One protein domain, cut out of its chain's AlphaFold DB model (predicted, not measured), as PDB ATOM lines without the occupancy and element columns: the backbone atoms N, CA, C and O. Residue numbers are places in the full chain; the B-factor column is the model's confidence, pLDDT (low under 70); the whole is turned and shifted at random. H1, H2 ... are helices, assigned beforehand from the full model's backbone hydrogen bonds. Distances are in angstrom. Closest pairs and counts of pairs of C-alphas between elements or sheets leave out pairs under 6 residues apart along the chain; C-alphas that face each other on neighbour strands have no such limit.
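Overview. This is residues 473 to 588 of the 958 residues of a protein of Aquimarina sp. RZ0 (UniProt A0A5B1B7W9). Four longer helices cross one another in a compact body: H3 begins with Pro 507 packed on residues 488 to 495 of H2, H6 crosses both H2 and H3 on one side, and H4 packs on both from another side, apart from H6. Short H1 packs on the first half of H6, short H5 folds back onto H4, and residues 521 to 526 stick out as a free loop. The printed part has 116 residues with six named helices, H1 to H6 in order, and no named strand; the class is all helix and the packing is mostly crossed. It is compact, with a radius of gyration of the C-alphas of 13.9 A and a rounded outline of 38 by 34 by 26 A.

Along the chain. Find C-alpha 475 at (195.703, 112.195, 137.112), where H1, residues 475 to 478, begins. Next comes H2, residues 481 to 497, 23.4 A from first to last C-alpha. H3, residues 507 to 520, spans 20.3 A. Look for C-alpha 534 at (202.576, 104.080, 157.270): from there H4 runs to residue 550, 24.5 A on. H5 holds residues 556 to 562. H6, residues 568 to 586, is the longest helix at 26.8 A and ends at C-alpha 586, (180.729, 104.980, 145.025).

Arrangement. Start at H1, which touches residues 568 to 576 of H6; the closest C-alphas, of Ser 476 and Asn 572, are 4.9 A apart. H1 and H2 are apart. H2 touches H3 at Ala 492 and Pro 507, C-alphas 5.3 A apart, at a steep tilt of 69 degrees, only just short of about perpendicular, opposite ways. H2 touches H4, about perpendicular at 75 degrees, closest at the C-alphas of Ala 485 and Ile 544, 6.4 A. H2 touches H6 at a steep tilt of 43 degrees, the same way, closest at the C-alphas of Ala 487 and Ile 582, 6.0 A. Turn to H3: it touches H4 at the C-alphas of Ile 508 and Leu 537, 6.7 A, and H6 at those of Ile 515 and Thr 577, 6.1 A. H4 and H5 form a helical hairpin, closest at the C-alphas of Asp 536 and Lys 562, 6.6 A. H4 and H6 are apart. In H2, H3, H4, H5 and H6 every O i to N i+4 pair is within hydrogen-bond range; H1 is too short for such a pair.

Size, cuts and confidence. The two C-alphas farthest apart, of Asn 523 and Lys 550, are 43.2 A apart. The printed part has no cut. The link from H3 to H4, 13 residues, is long. The mean pLDDT of the printed part is 82.3, and residues 520 to 528 are under 70.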
ATOM      1  N   THR A 473     197.464 109.449 131.945       82.25
ATOM      2  CA  THR A 473     198.847 109.714 132.383       82.25
ATOM      3  C   THR A 473     199.039 111.031 133.146       82.25
ATOM      4  O   THR A 473     200.178 111.423 133.412       82.25
ATOM      5  N   ASP A 474     197.968 111.741 133.513       88.12
ATOM      6  CA  ASP A 474     198.060 113.047 134.192       88.12
ATOM      7  C   ASP A 474     197.025 113.239 135.312       88.12
ATOM      8  O   ASP A 474     196.548 114.341 135.580       88.12
ATOM      9  N   MET A 475     196.673 112.153 136.008       88.56
ATOM     10  CA  MET A 475     195.703 112.195 137.112       88.56
ATOM     11  C   MET A 475     196.167 113.041 138.304       88.56
ATOM     12  O   MET A 475     195.332 113.538 139.061       88.56
ATOM     13  N   SER A 476     197.479 113.235 138.470       88.88
ATOM     14  CA  SER A 476     198.043 114.046 139.556       88.88
ATOM     15  C   SER A 476     197.581 115.508 139.536       88.88
ATOM     16  O   SER A 476     197.356 116.082 140.599       88.88
ATOM     17  N   ASN A 477     197.337 116.090 138.358       87.50
ATOM     18  CA  ASN A 477     196.858 117.473 138.232       87.50
ATOM     19  C   ASN A 477     195.365 117.633 138.569       87.50
ATOM     20  O   ASN A 477     194.932 118.713 138.970       87.50
ATOM     21  N   ASN A 478     194.588 116.555 138.450       86.38
ATOM     22  CA  ASN A 478     193.156 116.543 138.767       86.38
ATOM     23  C   ASN A 478     192.882 116.242 140.247       86.38
ATOM     24  O   ASN A 478     191.764 116.438 140.732       86.38
ATOM     25  N   LEU A 479     193.887 115.748 140.974       87.62
ATOM     26  CA  LEU A 479     193.757 115.449 142.387       87.62
ATOM     27  C   LEU A 479     193.874 116.734 143.210       87.62
ATOM     28  O   LEU A 479     194.884 117.431 143.181       87.62
ATOM     29  N   ASN A 480     192.849 117.017 144.008       88.06
ATOM     30  CA  ASN A 480     192.897 118.081 145.001       88.06
ATOM     31  C   ASN A 480     192.673 117.519 146.409       88.06
ATOM     32  O   ASN A 480     192.181 116.406 146.606       88.06
ATOM     33  N   ILE A 481     193.021 118.312 147.414       84.00
ATOM     34  CA  ILE A 481     192.954 117.874 148.809       84.00
ATOM     35  C   ILE A 481     191.537 117.678 149.316       84.00
ATOM     36  O   ILE A 481     191.331 116.828 150.174       84.00
ATOM     37  N   GLN A 482     190.547 118.390 148.778       83.38
ATOM     38  CA  GLN A 482     189.156 118.151 149.161       83.38
ATOM     39  C   GLN A 482     188.708 116.748 148.746       83.38
ATOM     40  O   GLN A 482     188.012 116.091 149.516       83.38
ATOM     41  N   ILE A 483     189.152 116.256 147.585       85.12
ATOM     42  CA  ILE A 483     188.895 114.886 147.126       85.12
ATOM     43  C   ILE A 483     189.567 113.880 148.067       85.12
ATOM     44  O   ILE A 483     188.892 112.979 148.562       85.12
ATOM     45  N   ILE A 484     190.855 114.070 148.386       84.81
ATOM     46  CA  ILE A 484     191.601 113.191 149.307       84.81
ATOM     47  C   ILE A 484     190.942 113.173 150.696       84.81
ATOM     48  O   ILE A 484     190.670 112.108 151.248       84.81
ATOM     49  N   ALA A 485     190.628 114.346 151.246       83.06
ATOM     50  CA  ALA A 485     189.971 114.488 152.540       83.06
ATOM     51  C   ALA A 485     188.580 113.847 152.541       83.06
ATOM     52  O   ALA A 485     188.208 113.161 153.492       83.06
ATOM     53  N   THR A 486     187.804 114.039 151.473       81.38
ATOM     54  CA  THR A 486     186.481 113.420 151.322       81.38
ATOM     55  C   THR A 486     186.601 111.904 151.253       81.38
ATOM     56  O   THR A 486     185.829 111.220 151.922       81.38
ATOM     57  N   ALA A 487     187.589 111.378 150.524       82.19
ATOM     58  CA  ALA A 487     187.874 109.951 150.465       82.19
ATOM     59  C   ALA A 487     188.224 109.405 151.853       82.19
ATOM     60  O   ALA A 487     187.498 108.550 152.351       82.19
ATOM     61  N   PHE A 488     189.239 109.951 152.536       83.75
ATOM     62  CA  PHE A 488     189.616 109.509 153.885       83.75
ATOM     63  C   PHE A 488     188.448 109.575 154.867       83.75
ATOM     64  O   PHE A 488     188.215 108.615 155.596       83.75
ATOM     65  N   ASN A 489     187.671 110.661 154.857       82.94
ATOM     66  CA  ASN A 489     186.514 110.804 155.735       82.94
ATOM     67  C   ASN A 489     185.407 109.803 155.404       82.94
ATOM     68  O   ASN A 489     184.799 109.238 156.313       82.94
ATOM     69  N   LYS A 490     185.133 109.559 154.117       82.38
ATOM     70  CA  LYS A 490     184.132 108.583 153.678       82.38
ATOM     71  C   LYS A 490     184.561 107.159 154.024       82.38
ATOM     72  O   LYS A 490     183.745 106.432 154.583       82.38
ATOM     73  N   ILE A 491     185.823 106.803 153.772       82.50
ATOM     74  CA  ILE A 491     186.438 105.519 154.136       82.50
ATOM     75  C   ILE A 491     186.365 105.337 155.649       82.50
ATOM     76  O   ILE A 491     185.758 104.385 156.121       82.50
ATOM     77  N   ALA A 492     186.903 106.281 156.425       83.12
ATOM     78  CA  ALA A 492     186.909 106.217 157.883       83.12
ATOM     79  C   ALA A 492     185.488 106.095 158.444       83.12
ATOM     80  O   ALA A 492     185.234 105.272 159.320       83.12
ATOM     81  N   LYS A 493     184.535 106.863 157.901       82.06
ATOM     82  CA  LYS A 493     183.123 106.779 158.281       82.06
ATOM     83  C   LYS A 493     182.520 105.420 157.930       82.06
ATOM     84  O   LYS A 493     181.793 104.872 158.749       82.06
ATOM     85  N   ASN A 494     182.790 104.875 156.748       78.50
ATOM     86  CA  ASN A 494     182.264 103.577 156.330       78.50
ATOM     87  C   ASN A 494     182.882 102.423 157.137       78.50
ATOM     88  O   ASN A 494     182.137 101.579 157.624       78.50
ATOM     89  N   LEU A 495     184.200 102.432 157.364       79.31
ATOM     90  CA  LEU A 495     184.906 101.445 158.189       79.31
ATOM     91  C   LEU A 495     184.488 101.509 159.667       79.31
ATOM     92  O   LEU A 495     184.390 100.471 160.318       79.31
ATOM     93  N   LYS A 496     184.211 102.710 160.199       76.12
ATOM     94  CA  LYS A 496     183.715 102.886 161.575       76.12
ATOM     95  C   LYS A 496     182.252 102.448 161.711       76.12
ATOM     96  O   LYS A 496     181.900 101.745 162.656       76.12
ATOM     97  N   ASN A 497     181.400 102.846 160.767       73.12
ATOM     98  CA  ASN A 497     179.959 102.605 160.859       73.12
ATOM     99  C   ASN A 497     179.561 101.187 160.429       73.12
ATOM    100  O   ASN A 497     178.561 100.666 160.912       73.12
ATOM    101  N   GLY A 498     180.304 100.550 159.523       75.56
ATOM    102  CA  GLY A 498     180.033  99.175 159.109       75.56
ATOM    103  C   GLY A 498     180.342  98.207 160.243       75.56
ATOM    104  O   GLY A 498     181.451  98.241 160.762       75.56
ATOM    105  N   ILE A 499     179.380  97.362 160.638       77.69
ATOM    106  CA  ILE A 499     179.564  96.369 161.716       77.69
ATOM    107  C   ILE A 499     180.650  95.355 161.342       77.69
ATOM    108  O   ILE A 499     181.450  94.987 162.193       77.69
ATOM    109  N   ILE A 500     180.717  94.956 160.069       79.88
ATOM    110  CA  ILE A 500     181.809  94.147 159.521       79.88
ATOM    111  C   ILE A 500     182.730  95.066 158.723       79.88
ATOM    112  O   ILE A 500     182.309  95.638 157.716       79.88
ATOM    113  N   SER A 501     183.962  95.250 159.202       78.81
ATOM    114  CA  SER A 501     184.968  96.080 158.532       78.81
ATOM    115  C   SER A 501     185.534  95.400 157.284       78.81
ATOM    116  O   SER A 501     185.541  94.175 157.196       78.81
ATOM    117  N   LEU A 502     186.093  96.178 156.353       74.81
ATOM    118  CA  LEU A 502     186.743  95.676 155.134       74.81
ATOM    119  C   LEU A 502     188.178  95.207 155.447       74.81
ATOM    120  O   LEU A 502     189.154  95.822 155.028       74.81
ATOM    121  N   GLY A 503     188.305  94.182 156.292       73.81
ATOM    122  CA  GLY A 503     189.592  93.639 156.757       73.81
ATOM    123  C   GLY A 503     190.283  94.440 157.858       73.81
ATOM    124  O   GLY A 503     190.863  93.868 158.777       73.81
ATOM    125  N   THR A 504     190.163  95.764 157.828       75.50
ATOM    126  CA  THR A 504     190.697  96.654 158.862       75.50
ATOM    127  C   THR A 504     189.727  97.785 159.178       75.50
ATOM    128  O   THR A 504     188.936  98.217 158.342       75.50
ATOM    129  N   ARG A 505     189.793  98.279 160.415       77.19
ATOM    130  CA  ARG A 505     189.108  99.506 160.848       77.19
ATOM    131  C   ARG A 505     189.987 100.743 160.723       77.19
ATOM    132  O   ARG A 505     189.487 101.855 160.867       77.19
ATOM    133  N   ASP A 506     191.283 100.548 160.494       82.88
ATOM    134  CA  ASP A 506     192.218 101.639 160.285       82.88
ATOM    135  C   ASP A 506     192.166 102.062 158.805       82.88
ATOM    136  O   ASP A 506     192.605 101.298 157.940       82.88
ATOM    137  N   PRO A 507     191.633 103.257 158.485       82.94
ATOM    138  CA  PRO A 507     191.566 103.734 157.109       82.94
ATOM    139  C   PRO A 507     192.951 103.856 156.460       82.94
ATOM    140  O   PRO A 507     193.039 103.762 155.241       82.94
ATOM    141  N   ILE A 508     194.019 104.037 157.249       85.75
ATOM    142  CA  ILE A 508     195.399 104.093 156.748       85.75
ATOM    143  C   ILE A 508     195.828 102.714 156.252       85.75
ATOM    144  O   ILE A 508     196.293 102.590 155.124       85.75
ATOM    145  N   GLU A 509     195.618 101.671 157.056       85.69
ATOM    146  CA  GLU A 509     195.937 100.289 156.671       85.69
ATOM    147  C   GLU A 509     195.148  99.845 155.436       85.69
ATOM    148  O   GLU A 509     195.703  99.204 154.548       85.69
ATOM    149  N   TYR A 510     193.872 100.232 155.346       85.75
ATOM    150  CA  TYR A 510     193.058  99.951 154.164       85.75
ATOM    151  C   TYR A 510     193.647 100.625 152.918       85.75
ATOM    152  O   TYR A 510     193.829  99.988 151.883       85.75
ATOM    153  N   PHE A 511     194.012 101.903 153.034       85.31
ATOM    154  CA  PHE A 511     194.582 102.661 151.926       85.31
ATOM    155  C   PHE A 511     195.941 102.103 151.475       85.31
ATOM    156  O   PHE A 511     196.187 101.968 150.280       85.31
ATOM    157  N   LEU A 512     196.805 101.712 152.419       85.12
ATOM    158  CA  LEU A 512     198.085 101.062 152.120       85.12
ATOM    159  C   LEU A 512     197.899  99.715 151.412       85.12
ATOM    160  O   LEU A 512     198.671  99.391 150.509       85.12
ATOM    161  N   ALA A 513     196.887  98.936 151.798       84.88
ATOM    162  CA  ALA A 513     196.566  97.681 151.124       84.88
ATOM    163  C   ALA A 513     196.125  97.914 149.668       84.88
ATOM    164  O   ALA A 513     196.599  97.218 148.772       84.88
ATOM    165  N   GLU A 514     195.295  98.929 149.409       85.31
ATOM    166  CA  GLU A 514     194.871  99.271 148.042       85.31
ATOM    167  C   GLU A 514     196.023  99.829 147.186       85.31
ATOM    168  O   GLU A 514     196.114  99.487 146.006       85.31
ATOM    169  N   ILE A 515     196.966 100.593 147.763       84.62
ATOM    170  CA  ILE A 515     198.206 100.991 147.061       84.62
ATOM    171  C   ILE A 515     198.984  99.745 146.614       84.62
ATOM    172  O   ILE A 515     199.329  99.618 145.439       84.62
ATOM    173  N   LYS A 516     199.227  98.797 147.531       84.06
ATOM    174  CA  LYS A 516     199.970  97.560 147.230       84.06
ATOM    175  C   LYS A 516     199.284  96.731 146.145       84.06
ATOM    176  O   LYS A 516     199.945  96.241 145.234       84.06
ATOM    177  N   LYS A 517     197.958  96.604 146.222       81.06
ATOM    178  CA  LYS A 517     197.147  95.863 145.251       81.06
ATOM    179  C   LYS A 517     197.229  96.470 143.849       81.06
ATOM    180  O   LYS A 517     197.415  95.735 142.882       81.06
ATOM    181  N   ASN A 518     197.155  97.797 143.738       77.62
ATOM    182  CA  ASN A 518     197.284  98.486 142.451       77.62
ATOM    183  C   ASN A 518     198.687  98.349 141.844       77.62
ATOM    184  O   ASN A 518     198.814  98.366 140.623       77.62
ATOM    185  N   CYS A 519     199.723  98.146 142.663       72.94
ATOM    186  CA  CYS A 519     201.067  97.862 142.164       72.94
ATOM    187  C   CYS A 519     201.230  96.445 141.596       72.94
ATOM    188  O   CYS A 519     201.954  96.262 140.626       72.94
ATOM    189  N   SER A 520     200.585  95.432 142.188       64.50
ATOM    190  CA  SER A 520     200.789  94.024 141.804       64.50
ATOM    191  C   SER A 520     200.196  93.621 140.444       64.50
ATOM    192  O   SER A 520     200.515  92.551 139.940       64.50
ATOM    193  N   GLY A 521     199.325  94.449 139.856       59.22
ATOM    194  CA  GLY A 521     198.610  94.128 138.613       59.22
ATOM    195  C   GLY A 521     199.359  94.456 137.317       59.22
ATOM    196  O   GLY A 521     198.918  94.046 136.246       59.22
ATOM    197  N   GLN A 522     200.471  95.193 137.381       53.56
ATOM    198  CA  GLN A 522     201.278  95.511 136.204       53.56
ATOM    199  C   GLN A 522     202.448  94.527 136.120       53.56
ATOM    200  O   GLN A 522     203.147  94.316 137.102       53.56
ATOM    201  N   ASN A 523     202.690  93.940 134.942       49.44
ATOM    202  CA  ASN A 523     203.836  93.065 134.628       49.44
ATOM    203  C   ASN A 523     205.224  93.745 134.797       49.44
ATOM    204  O   ASN A 523     206.223  93.272 134.255       49.44
ATOM    205  N   SER A 524     205.304  94.880 135.490       45.50
ATOM    206  CA  SER A 524     206.535  95.563 135.853       45.50
ATOM    207  C   SER A 524     207.179  94.876 137.058       45.50
ATOM    208  O   SER A 524     206.514  94.397 137.976       45.50
ATOM    209  N   ASN A 525     208.509  94.804 137.044       53.66
ATOM    210  CA  ASN A 525     209.297  94.298 138.161       53.66
ATOM    211  C   ASN A 525     208.818  94.947 139.471       53.66
ATOM    212  O   ASN A 525     208.699  96.168 139.543       53.66
ATOM    213  N   ALA A 526     208.606  94.148 140.522       52.41
ATOM    214  CA  ALA A 526     208.103  94.585 141.832       52.41
ATOM    215  C   ALA A 526     208.901  95.736 142.501       52.41
ATOM    216  O   ALA A 526     208.490  96.258 143.537       52.41
ATOM    217  N   HIS A 527     210.036  96.135 141.920       55.31
ATOM    218  CA  HIS A 527     210.864  97.262 142.334       55.31
ATOM    219  C   HIS A 527     210.292  98.650 141.995       55.31
ATOM    220  O   HIS A 527     210.707  99.606 142.642       55.31
ATOM    221  N   ASP A 528     209.313  98.765 141.088       61.44
ATOM    222  CA  ASP A 528     208.749 100.065 140.665       61.44
ATOM    223  C   ASP A 528     207.453 100.462 141.408       61.44
ATOM    224  O   ASP A 528     206.764 101.405 141.019       61.44
ATOM    225  N   CYS A 529     207.082  99.755 142.482       70.12
ATOM    226  CA  CYS A 529     205.903 100.119 143.272       70.12
ATOM    227  C   CYS A 529     206.173 101.320 144.185       70.12
ATOM    228  O   CYS A 529     207.204 101.394 144.858       70.12
ATOM    229  N   ILE A 530     205.184 102.209 144.288       80.50
ATOM    230  CA  ILE A 530     205.204 103.342 145.214       80.50
ATOM    231  C   ILE A 530     205.331 102.823 146.651       80.50
ATOM    232  O   ILE A 530     204.418 102.193 147.191       80.50
ATOM    233  N   GLN A 531     206.449 103.137 147.302       80.81
ATOM    234  CA  GLN A 531     206.664 102.825 148.711       80.81
ATOM    235  C   GLN A 531     206.205 103.994 149.578       80.81
ATOM    236  O   GLN A 531     206.946 104.947 149.804       80.81
ATOM    237  N   ILE A 532     204.971 103.916 150.078       83.44
ATOM    238  CA  ILE A 532     204.468 104.859 151.081       83.44
ATOM    239  C   ILE A 532     204.582 104.219 152.461       83.44
ATOM    240  O   ILE A 532     203.967 103.182 152.724       83.44
ATOM    241  N   ALA A 533     205.360 104.842 153.347       85.00
ATOM    242  CA  ALA A 533     205.449 104.415 154.736       85.00
ATOM    243  C   ALA A 533     204.138 104.720 155.480       85.00
ATOM    244  O   ALA A 533     203.449 105.707 155.197       85.00
ATOM    245  N   ARG A 534     203.791 103.884 156.464       87.31
ATOM    246  CA  ARG A 534     202.576 104.080 157.270       87.31
ATOM    247  C   ARG A 534     202.611 105.415 158.007       87.31
ATOM    248  O   ARG A 534     201.588 106.091 158.114       87.31
ATOM    249  N   GLU A 535     203.789 105.792 158.489       88.88
ATOM    250  CA  GLU A 535     204.050 107.028 159.214       88.88
ATOM    251  C   GLU A 535     203.775 108.249 158.329       88.88
ATOM    252  O   GLU A 535     203.086 109.168 158.767       88.88
ATOM    253  N   ASP A 536     204.212 108.211 157.065       87.19
ATOM    254  CA  ASP A 536     204.014 109.301 156.101       87.19
ATOM    255  C   ASP A 536     202.515 109.491 155.780       87.19
ATOM    256  O   ASP A 536     202.013 110.618 155.745       87.19
ATOM    257  N   LEU A 537     201.759 108.395 155.617       86.62
ATOM    258  CA  LEU A 537     200.308 108.465 155.384       86.62
ATOM    259  C   LEU A 537     199.543 108.947 156.633       86.62
ATOM    260  O   LEU A 537     198.558 109.682 156.525       86.62
ATOM    261  N   SER A 538     199.999 108.548 157.824       87.19
ATOM    262  CA  SER A 538     199.428 109.007 159.092       87.19
ATOM    263  C   SER A 538     199.677 110.494 159.324       87.19
ATOM    264  O   SER A 538     198.780 111.201 159.785       87.19
ATOM    265  N   GLU A 539     200.875 110.977 159.002       87.56
ATOM    266  CA  GLU A 539     201.212 112.395 159.086       87.56
ATOM    267  C   GLU A 539     200.363 113.214 158.106       87.56
ATOM    268  O   GLU A 539     199.771 114.220 158.500       87.56
ATOM    269  N   LEU A 540     200.203 112.733 156.868       85.62
ATOM    270  CA  LEU A 540     199.323 113.357 155.881       85.62
ATOM    271  C   LEU A 540     197.883 113.478 156.392       85.62
ATOM    272  O   LEU A 540     197.275 114.542 156.268       85.62
ATOM    273  N   LYS A 541     197.332 112.413 156.983       86.31
ATOM    274  CA  LYS A 541     195.976 112.440 157.542       86.31
ATOM    275  C   LYS A 541     195.838 113.519 158.621       86.31
ATOM    276  O   LYS A 541     194.886 114.292 158.576       86.31
ATOM    277  N   ASN A 542     196.795 113.604 159.545       87.12
ATOM    278  CA  ASN A 542     196.778 114.613 160.607       87.12
ATOM    279  C   ASN A 542     196.810 116.041 160.037       87.12
ATOM    280  O   ASN A 542     196.054 116.899 160.488       87.12
ATOM    281  N   ILE A 543     197.632 116.276 159.009       84.88
ATOM    282  CA  ILE A 543     197.710 117.568 158.312       84.88
ATOM    283  C   ILE A 543     196.378 117.900 157.634       84.88
ATOM    284  O   ILE A 543     195.892 119.025 157.752       84.88
ATOM    285  N   ILE A 544     195.770 116.933 156.939       81.88
ATOM    286  CA  ILE A 544     194.465 117.113 156.294       81.88
ATOM    287  C   ILE A 544     193.406 117.469 157.341       81.88
ATOM    288  O   ILE A 544     192.695 118.458 157.166       81.88
ATOM    289  N   ASP A 545     193.326 116.714 158.437       81.62
ATOM    290  CA  ASP A 545     192.349 116.942 159.504       81.62
ATOM    291  C   ASP A 545     192.526 118.334 160.139       81.62
ATOM    292  O   ASP A 545     191.546 119.052 160.360       81.62
ATOM    293  N   GLU A 546     193.769 118.763 160.379       85.88
ATOM    294  CA  GLU A 546     194.080 120.090 160.916       85.88
ATOM    295  C   GLU A 546     193.695 121.216 159.944       85.88
ATOM    296  O   GLU A 546     193.002 122.165 160.326       85.88
ATOM    297  N   LYS A 547     194.106 121.108 158.677       80.88
ATOM    298  CA  LYS A 547     193.875 122.134 157.649       80.88
ATOM    299  C   LYS A 547     192.400 122.259 157.286       80.88
ATOM    300  O   LYS A 547     191.888 123.376 157.206       80.88
ATOM    301  N   VAL A 548     191.687 121.136 157.157       78.50
ATOM    302  CA  VAL A 548     190.230 121.117 156.942       78.50
ATOM    303  C   VAL A 548     189.510 121.786 158.113       78.50
ATOM    304  O   VAL A 548     188.608 122.595 157.893       78.50
ATOM    305  N   ARG A 549     189.938 121.528 159.357       79.12
ATOM    306  CA  ARG A 549     189.365 122.168 160.552       79.12
ATOM    307  C   ARG A 549     189.593 123.680 160.577       79.12
ATOM    308  O   ARG A 549     188.691 124.414 160.975       79.12
ATOM    309  N   LYS A 550     190.769 124.141 160.140       85.38
ATOM    310  CA  LYS A 550     191.127 125.568 160.060       85.38
ATOM    311  C   LYS A 550     190.616 126.266 158.790       85.38
ATOM    312  O   LYS A 550     190.756 127.479 158.683       85.38
ATOM    313  N   LYS A 551     189.991 125.531 157.856       83.50
ATOM    314  CA  LYS A 551     189.614 126.007 156.507       83.50
ATOM    315  C   LYS A 551     190.797 126.600 155.726       83.50
ATOM    316  O   LYS A 551     190.616 127.486 154.896       83.50
ATOM    317  N   GLU A 552     192.003 126.115 155.994       81.38
ATOM    318  CA  GLU A 552     193.214 126.552 155.307       81.38
ATOM    319  C   GLU A 552     193.391 125.771 154.001       81.38
ATOM    320  O   GLU A 552     193.106 124.572 153.933       81.38
ATOM    321  N   SER A 553     193.882 126.438 152.955       76.12
ATOM    322  CA  SER A 553     194.256 125.761 151.716       76.12
ATOM    323  C   SER A 553     195.548 124.982 151.936       76.12
ATOM    324  O   SER A 553     196.584 125.569 152.242       76.12
ATOM    325  N   LEU A 554     195.486 123.670 151.758       79.06
ATOM    326  CA  LEU A 554     196.655 122.832 151.536       79.06
ATOM    327  C   LEU A 554     196.776 122.651 150.009       79.06
ATOM    328  O   LEU A 554     195.761 122.580 149.305       79.06
ATOM    329  N   THR A 555     197.993 122.621 149.481       87.62
ATOM    330  CA  THR A 555     198.259 122.407 148.052       87.62
ATOM    331  C   THR A 555     198.613 120.948 147.790       87.62
ATOM    332  O   THR A 555     199.224 120.282 148.623       87.62
ATOM    333  N   ILE A 556     198.260 120.419 146.614       88.06
ATOM    334  CA  ILE A 556     198.579 119.021 146.286       88.06
ATOM    335  C   ILE A 556     200.098 118.759 146.261       88.06
ATOM    336  O   ILE A 556     200.549 117.662 146.577       88.06
ATOM    337  N   GLY A 557     200.896 119.793 145.972       89.06
ATOM    338  CA  GLY A 557     202.353 119.736 146.053       89.06
ATOM    339  C   GLY A 557     202.853 119.379 147.453       89.06
ATOM    340  O   GLY A 557     203.701 118.501 147.578       89.06
ATOM    341  N   GLU A 558     202.277 119.976 148.504       87.56
ATOM    342  CA  GLU A 558     202.631 119.663 149.897       87.56
ATOM    343  C   GLU A 558     202.324 118.202 150.246       87.56
ATOM    344  O   GLU A 558     203.123 117.554 150.922       87.56
ATOM    345  N   VAL A 559     201.215 117.654 149.733       87.81
ATOM    346  CA  VAL A 559     200.863 116.233 149.903       87.81
ATOM    347  C   VAL A 559     201.934 115.336 149.289       87.81
ATOM    348  O   VAL A 559     202.419 114.417 149.947       87.81
ATOM    349  N   TYR A 560     202.344 115.617 148.050       92.31
ATOM    350  CA  TYR A 560     203.368 114.830 147.363       92.31
ATOM    351  C   TYR A 560     204.729 114.916 148.035       92.31
ATOM    352  O   TYR A 560     205.383 113.889 148.208       92.31
ATOM    353  N   THR A 561     205.137 116.110 148.466       92.00
ATOM    354  CA  THR A 561     206.372 116.283 149.233       92.00
ATOM    355  C   THR A 561     206.330 115.463 150.515       92.00
ATOM    356  O   THR A 561     207.324 114.830 150.866       92.00
ATOM    357  N   LYS A 562     205.180 115.420 151.198       90.06
ATOM    358  CA  LYS A 562     205.075 114.729 152.482       90.06
ATOM    359  C   LYS A 562     205.055 113.213 152.367       90.06
ATOM    360  O   LYS A 562     205.695 112.538 153.162       90.06
ATOM    361  N   LEU A 563     204.423 112.704 151.315       89.38
ATOM    362  CA  LEU A 563     204.471 111.292 150.942       89.38
ATOM    363  C   LEU A 563     205.777 110.892 150.230       89.38
ATOM    364  O   LEU A 563     205.896 109.750 149.797       89.38
ATOM    365  N   LYS A 564     206.737 111.820 150.082       93.06
ATOM    366  CA  LYS A 564     208.021 111.617 149.386       93.06
ATOM    367  C   LYS A 564     207.858 111.129 147.936       93.06
ATOM    368  O   LYS A 564     208.708 110.419 147.412       93.06
ATOM    369  N   LEU A 565     206.784 111.550 147.265       90.25
ATOM    370  CA  LEU A 565     206.483 111.183 145.879       90.25
ATOM    371  C   LEU A 565     207.229 112.127 144.931       90.25
ATOM    372  O   LEU A 565     206.769 113.235 144.629       90.25
ATOM    373  N   THR A 566     208.412 111.707 144.485       89.88
ATOM    374  CA  THR A 566     209.311 112.550 143.686       89.88
ATOM    375  C   THR A 566     209.039 112.464 142.190       89.88
ATOM    376  O   THR A 566     209.090 113.490 141.509       89.88
ATOM    377  N   SER A 567     208.719 111.279 141.663       90.94
ATOM    378  CA  SER A 567     208.520 111.100 140.223       90.94
ATOM    379  C   SER A 567     207.087 111.437 139.785       90.94
ATOM    380  O   SER A 567     206.139 111.396 140.572       90.94
ATOM    381  N   LYS A 568     206.905 111.778 138.499       89.75
ATOM    382  CA  LYS A 568     205.559 111.950 137.917       89.75
ATOM    383  C   LYS A 568     204.754 110.644 137.991       89.75
ATOM    384  O   LYS A 568     203.549 110.693 138.233       89.75
ATOM    385  N   ALA A 569     205.422 109.501 137.823       86.94
ATOM    386  CA  ALA A 569     204.811 108.181 137.919       86.94
ATOM    387  C   ALA A 569     204.244 107.926 139.324       86.94
ATOM    388  O   ALA A 569     203.066 107.601 139.441       86.94
ATOM    389  N   ASP A 570     205.016 108.205 140.381       87.75
ATOM    390  CA  ASP A 570     204.569 108.014 141.769       87.75
ATOM    391  C   ASP A 570     203.362 108.896 142.106       87.75
ATOM    392  O   ASP A 570     202.372 108.448 142.686       87.75
ATOM    393  N   LYS A 571     203.412 110.170 141.698       91.88
ATOM    394  CA  LYS A 571     202.309 111.121 141.907       91.88
ATOM    395  C   LYS A 571     201.030 110.660 141.212       91.88
ATOM    396  O   LYS A 571     199.947 110.754 141.792       91.88
ATOM    397  N   ASN A 572     201.151 110.158 139.983       89.12
ATOM    398  CA  ASN A 572     200.021 109.625 139.232       89.12
ATOM    399  C   ASN A 572     199.484 108.327 139.830       89.12
ATOM    400  O   ASN A 572     198.274 108.231 139.997       89.12
ATOM    401  N   GLY A 573     200.340 107.372 140.202       88.25
ATOM    402  CA  GLY A 573     199.893 106.106 140.789       88.25
ATOM    403  C   GLY A 573     199.198 106.303 142.141       88.25
ATOM    404  O   GLY A 573     198.174 105.671 142.418       88.25
ATOM    405  N   PHE A 574     199.662 107.262 142.953       90.88
ATOM    406  CA  PHE A 574     198.943 107.676 144.159       90.88
ATOM    407  C   PHE A 574     197.574 108.279 143.817       90.88
ATOM    408  O   PHE A 574     196.565 107.885 144.402       90.88
ATOM    409  N   ALA A 575     197.510 109.197 142.845       91.19
ATOM    410  CA  ALA A 575     196.251 109.814 142.435       91.19
ATOM    411  C   ALA A 575     195.245 108.801 141.882       91.19
ATOM    412  O   ALA A 575     194.089 108.796 142.306       91.19
ATOM    413  N   GLN A 576     195.688 107.903 141.001       90.44
ATOM    414  CA  GLN A 576     194.895 106.789 140.488       90.44
ATOM    415  C   GLN A 576     194.357 105.934 141.636       90.44
ATOM    416  O   GLN A 576     193.166 105.644 141.659       90.44
ATOM    417  N   THR A 577     195.186 105.610 142.632       89.50
ATOM    418  CA  THR A 577     194.740 104.849 143.806       89.50
ATOM    419  C   THR A 577     193.654 105.585 144.592       89.50
ATOM    420  O   THR A 577     192.635 104.978 144.915       89.50
ATOM    421  N   VAL A 578     193.799 106.894 144.844       90.12
ATOM    422  CA  VAL A 578     192.746 107.687 145.510       90.12
ATOM    423  C   VAL A 578     191.428 107.607 144.733       90.12
ATOM    424  O   VAL A 578     190.384 107.331 145.326       90.12
ATOM    425  N   PHE A 579     191.458 107.817 143.413       91.56
ATOM    426  CA  PHE A 579     190.252 107.771 142.583       91.56
ATOM    427  C   PHE A 579     189.640 106.370 142.496       91.56
ATOM    428  O   PHE A 579     188.420 106.249 142.577       91.56
ATOM    429  N   LYS A 580     190.462 105.318 142.405       90.81
ATOM    430  CA  LYS A 580     190.013 103.919 142.424       90.81
ATOM    431  C   LYS A 580     189.291 103.582 143.726       90.81
ATOM    432  O   LYS A 580     188.178 103.069 143.682       90.81
ATOM    433  N   VAL A 581     189.854 103.981 144.870       88.25
ATOM    434  CA  VAL A 581     189.210 103.796 146.181       88.25
ATOM    435  C   VAL A 581     187.871 104.539 146.250       88.25
ATOM    436  O   VAL A 581     186.880 103.980 146.709       88.25
ATOM    437  N   ILE A 582     187.797 105.784 145.764       88.81
ATOM    438  CA  ILE A 582     186.521 106.520 145.688       88.81
ATOM    439  C   ILE A 582     185.515 105.780 144.802       88.81
ATOM    440  O   ILE A 582     184.352 105.657 145.188       88.81
ATOM    441  N   GLY A 583     185.958 105.290 143.641       89.25
ATOM    442  CA  GLY A 583     185.154 104.489 142.722       89.25
ATOM    443  C   GLY A 583     184.583 103.251 143.406       89.25
ATOM    444  O   GLY A 583     183.379 103.019 143.317       89.25
ATOM    445  N   ASP A 584     185.404 102.534 144.177       86.38
ATOM    446  CA  ASP A 584     184.965 101.351 144.914       86.38
ATOM    447  C   ASP A 584     183.841 101.662 145.913       86.38
ATOM    448  O   ASP A 584     182.814 100.984 145.940       86.38
ATOM    449  N   PHE A 585     183.974 102.743 146.688       84.50
ATOM    450  CA  PHE A 585     182.921 103.165 147.618       84.50
ATOM    451  C   PHE A 585     181.679 103.732 146.923       84.50
ATOM    452  O   PHE A 585     180.568 103.589 147.440       84.50
ATOM    453  N   ALA A 586     181.842 104.417 145.789       84.62
ATOM    454  CA  ALA A 586     180.729 104.980 145.025       84.62
ATOM    455  C   ALA A 586     179.882 103.879 144.372       84.62
ATOM    456  O   ALA A 586     178.656 103.977 144.351       84.62
ATOM    457  N   LEU A 587     180.539 102.819 143.901       84.94
ATOM    458  CA  LEU A 587     179.923 101.658 143.262       84.94
ATOM    459  C   LEU A 587     179.569 100.544 144.258       84.94
ATOM    460  O   LEU A 587     179.038  99.507 143.857       84.94
ATOM    461  N   ASN A 588     179.815 100.742 145.562       79.94
ATOM    462  CA  ASN A 588     179.572  99.741 146.606       79.94
ATOM    463  C   ASN A 588     180.269  98.400 146.278       79.94
ATOM    464  O   ASN A 588     179.699  97.323 146.483       79.94
TER     465      ASN A 588